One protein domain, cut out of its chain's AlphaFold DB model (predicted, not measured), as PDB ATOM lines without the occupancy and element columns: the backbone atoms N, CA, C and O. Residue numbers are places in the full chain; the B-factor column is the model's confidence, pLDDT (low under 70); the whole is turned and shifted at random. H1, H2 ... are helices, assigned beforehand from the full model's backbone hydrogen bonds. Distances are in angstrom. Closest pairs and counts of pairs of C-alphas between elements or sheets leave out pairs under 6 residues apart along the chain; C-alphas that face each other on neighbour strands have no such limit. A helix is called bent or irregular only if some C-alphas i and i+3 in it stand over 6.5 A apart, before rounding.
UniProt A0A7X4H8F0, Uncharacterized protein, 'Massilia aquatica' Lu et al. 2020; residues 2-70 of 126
ATOM      1  N   THR A   2     -15.714 -32.097 -67.582       84.50
ATOM      2  CA  THR A   2     -15.454 -30.891 -66.802       84.50
ATOM      3  C   THR A   2     -16.513 -30.780 -65.711       84.50
ATOM      4  O   THR A   2     -17.442 -31.584 -65.683       84.50
ATOM      5  N   GLU A   3     -16.372 -29.819 -64.809       81.00
ATOM      6  CA  GLU A   3     -17.366 -29.563 -63.757       81.00
ATOM      7  C   GLU A   3     -18.747 -29.205 -64.328       81.00
ATOM      8  O   GLU A   3     -19.753 -29.619 -63.768       81.00
ATOM      9  N   HIS A   4     -18.807 -28.571 -65.503       82.56
ATOM     10  CA  HIS A   4     -20.063 -28.277 -66.208       82.56
ATOM     11  C   HIS A   4     -20.812 -29.517 -66.714       82.56
ATOM     12  O   HIS A   4     -21.984 -29.423 -67.062       82.56
ATOM     13  N   ASP A   5     -20.150 -30.676 -66.763       79.12
ATOM     14  CA  ASP A   5     -20.801 -31.935 -67.124       79.12
ATOM     15  C   ASP A   5     -21.548 -32.559 -65.922       79.12
ATOM     16  O   ASP A   5     -22.093 -33.655 -66.042       79.12
ATOM     17  N   ILE A   6     -21.551 -31.902 -64.754       80.81
ATOM     18  CA  ILE A   6     -22.285 -32.322 -63.556       80.81
ATOM     19  C   ILE A   6     -23.545 -31.462 -63.428       80.81
ATOM     20  O   ILE A   6     -23.456 -30.247 -63.272       80.81
ATOM     21  N   ILE A   7     -24.718 -32.092 -63.474       80.19
ATOM     22  CA  ILE A   7     -26.022 -31.426 -63.379       80.19
ATOM     23  C   ILE A   7     -26.900 -32.212 -62.402       80.19
ATOM     24  O   ILE A   7     -27.108 -33.398 -62.623       80.19
ATOM     25  N   TYR A   8     -27.415 -31.567 -61.348       70.75
ATOM     26  CA  TYR A   8     -28.329 -32.164 -60.354       70.75
ATOM     27  C   TYR A   8     -27.909 -33.582 -59.903       70.75
ATOM     28  O   TYR A   8     -28.642 -34.545 -60.095       70.75
ATOM     29  N   ASP A   9     -26.689 -33.724 -59.369       71.19
ATOM     30  CA  ASP A   9     -26.085 -35.002 -58.938       71.19
ATOM     31  C   ASP A   9     -25.881 -36.063 -60.028       71.19
ATOM     32  O   ASP A   9     -25.622 -37.240 -59.750       71.19
ATOM     33  N   HIS A  10     -25.934 -35.654 -61.290       72.19
ATOM     34  CA  HIS A  10     -25.705 -36.525 -62.429       72.19
ATOM     35  C   HIS A  10     -24.469 -36.093 -63.202       72.19
ATOM     36  O   HIS A  10     -24.339 -34.948 -63.626       72.19
ATOM     37  N   LEU A  11     -23.557 -37.040 -63.422       80.19
ATOM     38  CA  LEU A  11     -22.422 -36.848 -64.315       80.19
ATOM     39  C   LEU A  11     -22.804 -37.254 -65.739       80.19
ATOM     40  O   LEU A  11     -22.888 -38.442 -66.044       80.19
ATOM     41  N   ILE A  12     -22.951 -36.264 -66.606       78.69
ATOM     42  CA  ILE A  12     -23.307 -36.409 -68.011       78.69
ATOM     43  C   ILE A  12     -22.039 -36.709 -68.818       78.69
ATOM     44  O   ILE A  12     -21.071 -35.952 -68.815       78.69
ATOM     45  N   VAL A  13     -22.007 -37.845 -69.521       77.56
ATOM     46  CA  VAL A  13     -20.831 -38.250 -70.311       77.56
ATOM     47  C   VAL A  13     -21.191 -38.431 -71.777       77.56
ATOM     48  O   VAL A  13     -21.847 -39.402 -72.149       77.56
ATOM     49  N   THR A  14     -20.664 -37.545 -72.620       75.50
ATOM     50  CA  THR A  14     -20.704 -37.687 -74.081       75.50
ATOM     51  C   THR A  14     -19.498 -38.489 -74.563       75.50
ATOM     52  O   THR A  14     -18.341 -38.152 -74.287       75.50
ATOM     53  N   GLN A  15     -19.744 -39.581 -75.287       71.88
ATOM     54  CA  GLN A  15     -18.678 -40.432 -75.811       71.88
ATOM     55  C   GLN A  15     -18.136 -39.881 -77.134       71.88
ATOM     56  O   GLN A  15     -18.790 -39.978 -78.166       71.88
ATOM     57  N   ALA A  16     -16.890 -39.404 -77.140       77.06
ATOM     58  CA  ALA A  16     -16.261 -38.832 -78.339       77.06
ATOM     59  C   ALA A  16     -16.188 -39.798 -79.542       77.06
ATOM     60  O   ALA A  16     -16.208 -39.365 -80.687       77.06
ATOM     61  N   LYS A  17     -16.098 -41.113 -79.295       76.25
ATOM     62  CA  LYS A  17     -15.967 -42.129 -80.355       76.25
ATOM     63  C   LYS A  17     -17.277 -42.393 -81.098       76.25
ATOM     64  O   LYS A  17     -17.255 -42.684 -82.287       76.25
ATOM     65  N   THR A  18     -18.390 -42.381 -80.381       70.44
ATOM     66  CA  THR A  18     -19.707 -42.756 -80.910       70.44
ATOM     67  C   THR A  18     -20.594 -41.537 -81.131       70.44
ATOM     68  O   THR A  18     -21.618 -41.674 -81.791       70.44
ATOM     69  N   GLN A  19     -20.203 -40.369 -80.596       68.94
ATOM     70  CA  GLN A  19     -20.933 -39.093 -80.645       68.94
ATOM     71  C   GLN A  19     -22.398 -39.213 -80.208       68.94
ATOM     72  O   GLN A  19     -23.227 -38.361 -80.512       68.94
ATOM     73  N   GLN A  20     -22.735 -40.290 -79.497       64.50
ATOM     74  CA  GLN A  20     -24.093 -40.518 -79.050       64.50
ATOM     75  C   GLN A  20     -24.422 -39.582 -77.887       64.50
ATOM     76  O   GLN A  20     -23.522 -39.246 -77.105       64.50
ATOM     77  N   PRO A  21     -25.702 -39.179 -77.765       59.78
ATOM     78  CA  PRO A  21     -26.149 -38.342 -76.665       59.78
ATOM     79  C   PRO A  21     -25.790 -38.991 -75.322       59.78
ATOM     80  O   PRO A  21     -25.662 -40.217 -75.243       59.78
ATOM     81  N   PRO A  22     -25.584 -38.187 -74.273       61.53
ATOM     82  CA  PRO A  22     -25.109 -38.684 -72.994       61.53
ATOM     83  C   PRO A  22     -26.122 -39.650 -72.374       61.53
ATOM     84  O   PRO A  22     -27.246 -39.275 -72.058       61.53
ATOM     85  N   ARG A  23     -25.721 -40.916 -72.219       58.84
ATOM     86  CA  ARG A  23     -26.578 -42.000 -71.696       58.84
ATOM     87  C   ARG A  23     -26.312 -42.349 -70.237       58.84
ATOM     88  O   ARG A  23     -27.086 -43.077 -69.626       58.84
ATOM     89  N   ASN A  24     -25.209 -41.858 -69.686       62.12
ATOM     90  CA  ASN A  24     -24.745 -42.303 -68.384       62.12
ATOM     91  C   ASN A  24     -25.174 -41.314 -67.319       62.12
ATOM     92  O   ASN A  24     -24.740 -40.169 -67.332       62.12
ATOM     93  N   ILE A  25     -25.996 -41.799 -66.398       65.62
ATOM     94  CA  ILE A  25     -26.380 -41.109 -65.178       65.62
ATOM     95  C   ILE A  25     -25.762 -41.905 -64.032       65.62
ATOM     96  O   ILE A  25     -26.125 -43.057 -63.794       65.62
ATOM     97  N   ILE A  26     -24.777 -41.323 -63.349       64.88
ATOM     98  CA  ILE A  26     -24.189 -41.928 -62.150       64.88
ATOM     99  C   ILE A  26     -24.893 -41.313 -60.945       64.88
ATOM    100  O   ILE A  26     -24.522 -40.226 -60.517       64.88
ATOM    101  N   ALA A  27     -25.913 -41.997 -60.431       61.94
ATOM    102  CA  ALA A  27     -26.651 -41.573 -59.246       61.94
ATOM    103  C   ALA A  27     -26.135 -42.284 -57.983       61.94
ATOM    104  O   ALA A  27     -25.792 -43.467 -58.023       61.94
ATOM    105  N   HIS A  28     -26.132 -41.545 -56.868       57.00
ATOM    106  CA  HIS A  28     -25.770 -41.965 -55.507       57.00
ATOM    107  C   HIS A  28     -24.276 -42.329 -55.328       57.00
ATOM    108  O   HIS A  28     -23.784 -43.314 -55.874       57.00
ATOM    109  N   LYS A  29     -23.554 -41.548 -54.501       66.94
ATOM    110  CA  LYS A  29     -22.077 -41.509 -54.279       66.94
ATOM    111  C   LYS A  29     -21.269 -40.561 -55.175       66.94
ATOM    112  O   LYS A  29     -20.038 -40.577 -55.101       66.94
ATOM    113  N   LEU A  30     -21.918 -39.736 -55.997       74.50
ATOM    114  CA  LEU A  30     -21.209 -38.723 -56.782       74.50
ATOM    115  C   LEU A  30     -20.716 -37.565 -55.899       74.50
ATOM    116  O   LEU A  30     -19.577 -37.144 -56.056       74.50
ATOM    117  N   GLU A  31     -21.516 -37.138 -54.925       75.50
ATOM    118  CA  GLU A  31     -21.204 -36.048 -53.987       75.50
ATOM    119  C   GLU A  31     -19.869 -36.264 -53.255       75.50
ATOM    120  O   GLU A  31     -18.911 -35.532 -53.483       75.50
ATOM    121  N   ALA A  32     -19.722 -37.374 -52.523       82.31
ATOM    122  CA  ALA A  32     -18.471 -37.703 -51.831       82.31
ATOM    123  C   ALA A  32     -17.251 -37.815 -52.774       82.31
ATOM    124  O   ALA A  32     -16.102 -37.636 -52.361       82.31
ATOM    125  N   LEU A  33     -17.469 -38.149 -54.053       82.19
ATOM    126  CA  LEU A  33     -16.406 -38.158 -55.055       82.19
ATOM    127  C   LEU A  33     -16.045 -36.734 -55.496       82.19
ATOM    128  O   LEU A  33     -14.855 -36.456 -55.652       82.19
ATOM    129  N   ILE A  34     -17.038 -35.865 -55.694       82.56
ATOM    130  CA  ILE A  34     -16.851 -34.446 -56.019       82.56
ATOM    131  C   ILE A  34     -16.087 -33.762 -54.889       82.56
ATOM    132  O   ILE A  34     -15.061 -33.147 -55.169       82.56
ATOM    133  N   ASP A  35     -16.485 -33.973 -53.635       85.88
ATOM    134  CA  ASP A  35     -15.797 -33.412 -52.467       85.88
ATOM    135  C   ASP A  35     -14.337 -33.844 -52.420       85.88
ATOM    136  O   ASP A  35     -13.428 -33.032 -52.243       85.88
ATOM    137  N   ARG A  36     -14.076 -35.133 -52.665       87.00
ATOM    138  CA  ARG A  36     -12.706 -35.651 -52.700       87.00
ATOM    139  C   ARG A  36     -11.889 -35.053 -53.845       87.00
ATOM    140  O   ARG A  36     -10.694 -34.816 -53.678       87.00
ATOM    141  N   ILE A  37     -12.500 -34.838 -55.010       85.81
ATOM    142  CA  ILE A  37     -11.847 -34.173 -56.146       85.81
ATOM    143  C   ILE A  37     -11.564 -32.708 -55.800       85.81
ATOM    144  O   ILE A  37     -10.455 -32.243 -56.057       85.81
ATOM    145  N   GLY A  38     -12.515 -32.003 -55.185       84.25
ATOM    146  CA  GLY A  38     -12.360 -30.625 -54.725       84.25
ATOM    147  C   GLY A  38     -11.219 -30.486 -53.718       84.25
ATOM    148  O   GLY A  38     -10.291 -29.711 -53.946       84.25
ATOM    149  N   ALA A  39     -11.214 -31.319 -52.674       87.06
ATOM    150  CA  ALA A  39     -10.151 -31.361 -51.670       87.06
ATOM    151  C   ALA A  39      -8.777 -31.653 -52.292       87.06
ATOM    152  O   ALA A  39      -7.789 -31.006 -51.955       87.06
ATOM    153  N   HIS A  40      -8.705 -32.586 -53.248       84.75
ATOM    154  CA  HIS A  40      -7.465 -32.874 -53.969       84.75
ATOM    155  C   HIS A  40      -6.990 -31.666 -54.789       84.75
ATOM    156  O   HIS A  40      -5.816 -31.307 -54.744       84.75
ATOM    157  N   LYS A  41      -7.891 -31.004 -55.524       83.69
ATOM    158  CA  LYS A  41      -7.554 -29.828 -56.338       83.69
ATOM    159  C   LYS A  41      -7.116 -28.627 -55.501       83.69
ATOM    160  O   LYS A  41      -6.222 -27.911 -55.940       83.69
ATOM    161  N   ALA A  42      -7.686 -28.440 -54.311       84.12
ATOM    162  CA  ALA A  42      -7.332 -27.349 -53.401       84.12
ATOM    163  C   ALA A  42      -5.852 -27.376 -52.970       84.12
ATOM    164  O   ALA A  42      -5.291 -26.343 -52.620       84.12
ATOM    165  N   THR A  43      -5.194 -28.538 -53.047       84.31
ATOM    166  CA  THR A  43      -3.760 -28.675 -52.742       84.31
ATOM    167  C   THR A  43      -2.834 -28.143 -53.842       84.31
ATOM    168  O   THR A  43      -1.618 -28.087 -53.655       84.31
ATOM    169  N   HIS A  44      -3.368 -27.766 -55.009       83.25
ATOM    170  CA  HIS A  44      -2.576 -27.409 -56.181       83.25
ATOM    171  C   HIS A  44      -2.686 -25.926 -56.537       83.25
ATOM    172  O   HIS A  44      -3.755 -25.328 -56.506       83.25
ATOM    173  N   LYS A  45      -1.565 -25.348 -56.985       77.56
ATOM    174  CA  LYS A  45      -1.488 -23.942 -57.417       77.56
ATOM    175  C   LYS A  45      -2.272 -23.655 -58.706       77.56
ATOM    176  O   LYS A  45      -2.645 -22.515 -58.955       77.56
ATOM    177  N   ILE A  46      -2.486 -24.669 -59.546       75.81
ATOM    178  CA  ILE A  46      -3.238 -24.556 -60.801       75.81
ATOM    179  C   ILE A  46      -4.547 -25.319 -60.631       75.81
ATOM    180  O   ILE A  46      -4.527 -26.534 -60.461       75.81
ATOM    181  N   VAL A  47      -5.679 -24.627 -60.724       73.75
ATOM    182  CA  VAL A  47      -7.003 -25.255 -60.657       73.75
ATOM    183  C   VAL A  47      -7.570 -25.351 -62.069       73.75
ATOM    184  O   VAL A  47      -7.966 -24.355 -62.667       73.75
ATOM    185  N   ALA A  48      -7.580 -26.558 -62.637       79.88
ATOM    186  CA  ALA A  48      -8.254 -26.821 -63.904       79.88
ATOM    187  C   ALA A  48      -9.725 -27.207 -63.671       79.88
ATOM    188  O   ALA A  48     -10.016 -28.078 -62.847       79.88
ATOM    189  N   GLY A  49     -10.641 -26.670 -64.487       81.75
ATOM    190  CA  GLY A  49     -12.072 -27.038 -64.476       81.75
ATOM    191  C   GLY A  49     -12.367 -28.478 -64.935       81.75
ATOM    192  O   GLY A  49     -13.512 -28.921 -64.994       81.75
ATOM    193  N   THR A  50     -11.338 -29.254 -65.284       85.25
ATOM    194  CA  THR A  50     -11.462 -30.680 -65.604       85.25
ATOM    195  C   THR A  50     -11.542 -31.520 -64.341       85.25
ATOM    196  O   THR A  50     -10.760 -31.303 -63.423       85.25
ATOM    197  N   LEU A  51     -12.396 -32.542 -64.312       85.00
ATOM    198  CA  LEU A  51     -12.564 -33.390 -63.121       85.00
ATOM    199  C   LEU A  51     -11.311 -34.199 -62.752       85.00
ATOM    200  O   LEU A  51     -11.126 -34.550 -61.592       85.00
ATOM    201  N   LEU A  52     -10.446 -34.499 -63.725       86.19
ATOM    202  CA  LEU A  52      -9.272 -35.341 -63.521       86.19
ATOM    203  C   LEU A  52      -7.983 -34.557 -63.785       86.19
ATOM    204  O   LEU A  52      -7.671 -34.196 -64.926       86.19
ATOM    205  N   THR A  53      -7.236 -34.311 -62.711       86.38
ATOM    206  CA  THR A  53      -6.016 -33.499 -62.706       86.38
ATOM    207  C   THR A  53      -4.791 -34.327 -62.330       86.38
ATOM    208  O   THR A  53      -4.895 -35.346 -61.651       86.38
ATOM    209  N   ASN A  54      -3.619 -33.907 -62.801       85.50
ATOM    210  CA  ASN A  54      -2.338 -34.462 -62.371       85.50
ATOM    211  C   ASN A  54      -1.901 -33.858 -61.024       85.50
ATOM    212  O   ASN A  54      -2.586 -33.003 -60.468       85.50
ATOM    213  N   THR A  55      -0.724 -34.260 -60.542       83.75
ATOM    214  CA  THR A  55      -0.103 -33.763 -59.297       83.75
ATOM    215  C   THR A  55       0.173 -32.259 -59.284       83.75
ATOM    216  O   THR A  55       0.443 -31.697 -58.233       83.75
ATOM    217  N   ASN A  56       0.133 -31.609 -60.448       82.94
ATOM    218  CA  ASN A  56       0.358 -30.175 -60.605       82.94
ATOM    219  C   ASN A  56      -0.964 -29.419 -60.827       82.94
ATOM    220  O   ASN A  56      -0.930 -28.236 -61.156       82.94
ATOM    221  N   GLY A  57      -2.113 -30.102 -60.746       81.00
ATOM    222  CA  GLY A  57      -3.438 -29.526 -60.986       81.00
ATOM    223  C   GLY A  57      -3.817 -29.311 -62.462       81.00
ATOM    224  O   GLY A  57      -4.898 -28.810 -62.765       81.00
ATOM    225  N   LYS A  58      -2.976 -29.737 -63.416       86.31
ATOM    226  CA  LYS A  58      -3.266 -29.673 -64.863       86.31
ATOM    227  C   LYS A  58      -4.116 -30.862 -65.317       86.31
ATOM    228  O   LYS A  58      -4.036 -31.946 -64.741       86.31
ATOM    229  N   ARG A  59      -4.866 -30.701 -66.413       86.81
ATOM    230  CA  ARG A  59      -5.640 -31.781 -67.053       86.81
ATOM    231  C   ARG A  59      -4.753 -32.992 -67.368       86.81
ATOM    232  O   ARG A  59      -3.721 -32.850 -68.022       86.81
ATOM    233  N   MET A  60      -5.189 -34.192 -66.988       86.00
ATOM    234  CA  MET A  60      -4.532 -35.417 -67.457       86.00
ATOM    235  C   MET A  60      -4.957 -35.800 -68.875       86.00
ATOM    236  O   MET A  60      -6.122 -35.688 -69.261       86.00
ATOM    237  N   THR A  61      -4.003 -36.333 -69.636       85.88
ATOM    238  CA  THR A  61      -4.230 -36.913 -70.963       85.88
ATOM    239  C   THR A  61      -4.433 -38.427 -70.876       85.88
ATOM    240  O   THR A  61      -4.008 -39.082 -69.921       85.88
ATOM    241  N   ALA A  62      -5.058 -39.012 -71.901       82.44
ATOM    242  CA  ALA A  62      -5.260 -40.460 -71.971       82.44
ATOM    243  C   ALA A  62      -3.931 -41.237 -71.926       82.44
ATOM    244  O   ALA A  62      -3.837 -42.251 -71.238       82.44
ATOM    245  N   ALA A  63      -2.891 -40.724 -72.592       84.38
ATOM    246  CA  ALA A  63      -1.557 -41.318 -72.589       84.38
ATOM    247  C   ALA A  63      -0.954 -41.389 -71.176       84.38
ATOM    248  O   ALA A  63      -0.410 -42.423 -70.796       84.38
ATOM    249  N   ALA A  64      -1.132 -40.341 -70.363       84.56
ATOM    250  CA  ALA A  64      -0.640 -40.305 -68.985       84.56
ATOM    251  C   ALA A  64      -1.364 -41.296 -68.051       84.56
ATOM    252  O   ALA A  64      -0.797 -41.747 -67.058       84.56
ATOM    253  N   LEU A  65      -2.607 -41.674 -68.371       84.50
ATOM    254  CA  LEU A  65      -3.400 -42.623 -67.579       84.50
ATOM    255  C   LEU A  65      -3.074 -44.093 -67.871       84.50
ATOM    256  O   LEU A  65      -3.347 -44.962 -67.037       84.50
ATOM    257  N   LEU A  66      -2.518 -44.400 -69.046       83.81
ATOM    258  CA  LEU A  66      -2.278 -45.780 -69.477       83.81
ATOM    259  C   LEU A  66      -1.316 -46.553 -68.555       83.81
ATOM    260  O   LEU A  66      -1.673 -47.670 -68.165       83.81
ATOM    261  N   PRO A  67      -0.152 -46.006 -68.149       85.00
ATOM    262  CA  PRO A  67       0.766 -46.718 -67.262       85.00
ATOM    263  C   PRO A  67       0.127 -47.019 -65.904       85.00
ATOM    264  O   PRO A  67       0.148 -48.158 -65.444       85.00
ATOM    265  N   GLN A  68      -0.538 -46.026 -65.303       81.88
ATOM    266  CA  GLN A  68      -1.210 -46.181 -64.011       81.88
ATOM    267  C   GLN A  68      -2.308 -47.250 -64.068       81.88
ATOM    268  O   GLN A  68      -2.395 -48.102 -63.179       81.88
ATOM    269  N   ARG A  69      -3.111 -47.267 -65.143       82.75
ATOM    270  CA  ARG A  69      -4.131 -48.303 -65.364       82.75
ATOM    271  C   ARG A  69      -3.523 -49.697 -65.478       82.75
ATOM    272  O   ARG A  69      -4.068 -50.634 -64.893       82.75
ATOM    273  N   ARG A  70      -2.410 -49.852 -66.200       81.12
ATOM    274  CA  ARG A  70      -1.721 -51.146 -66.352       81.12
ATOM    275  C   ARG A  70      -1.202 -51.666 -65.012       81.12
ATOM    276  O   ARG A  70      -1.479 -52.814 -64.664       81.12
TER     277      ARG A  70
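This is residues 2 to 70 of the 126 residues of an uncharacterized protein of 'Massilia aquatica' Lu et al. 2020 (UniProt A0A7X4H8F0). This is a piece of little regular structure: a long helix, H1, with a loop at either end. Residues 10 to 28 run out and fold back before H1, and the winding residues 43 to 61 lead from its end to a short second helix, H2. The 69 printed residues hold H1 then H2, and no named strand; the class is all helix, with 22 residues in named elements. The whole is only just loose, close to compact, with a radius of gyration of the C-alphas of 13.3 A and spans of 33 by 27 by 21 A.

H1, residues 30 to 42, and H2, residues 62 to 70, are apart. Residues 6 to 7 pair with residues 10 to 11, antiparallel. Every O i to N i+4 pair is within hydrogen-bond range in H1, but 3 of 5 in H2.

H1 measures 18.3 A, from C-alpha 30 at (-21.209, -38.723, -56.782). H2 measures 12.6 A, ending with C-alpha 70 at (-1.721, -51.146, -66.352); it is only just irregular, C-alphas 64 and 67 being 6.8 A apart.

The C-alphas farthest apart, of Gln 20 and Lys 45, are separated by 35.4 A. The printed part has no cut. The link from H1 to H2 is long. In this model, residues 19 to 29 have pLDDT under 70.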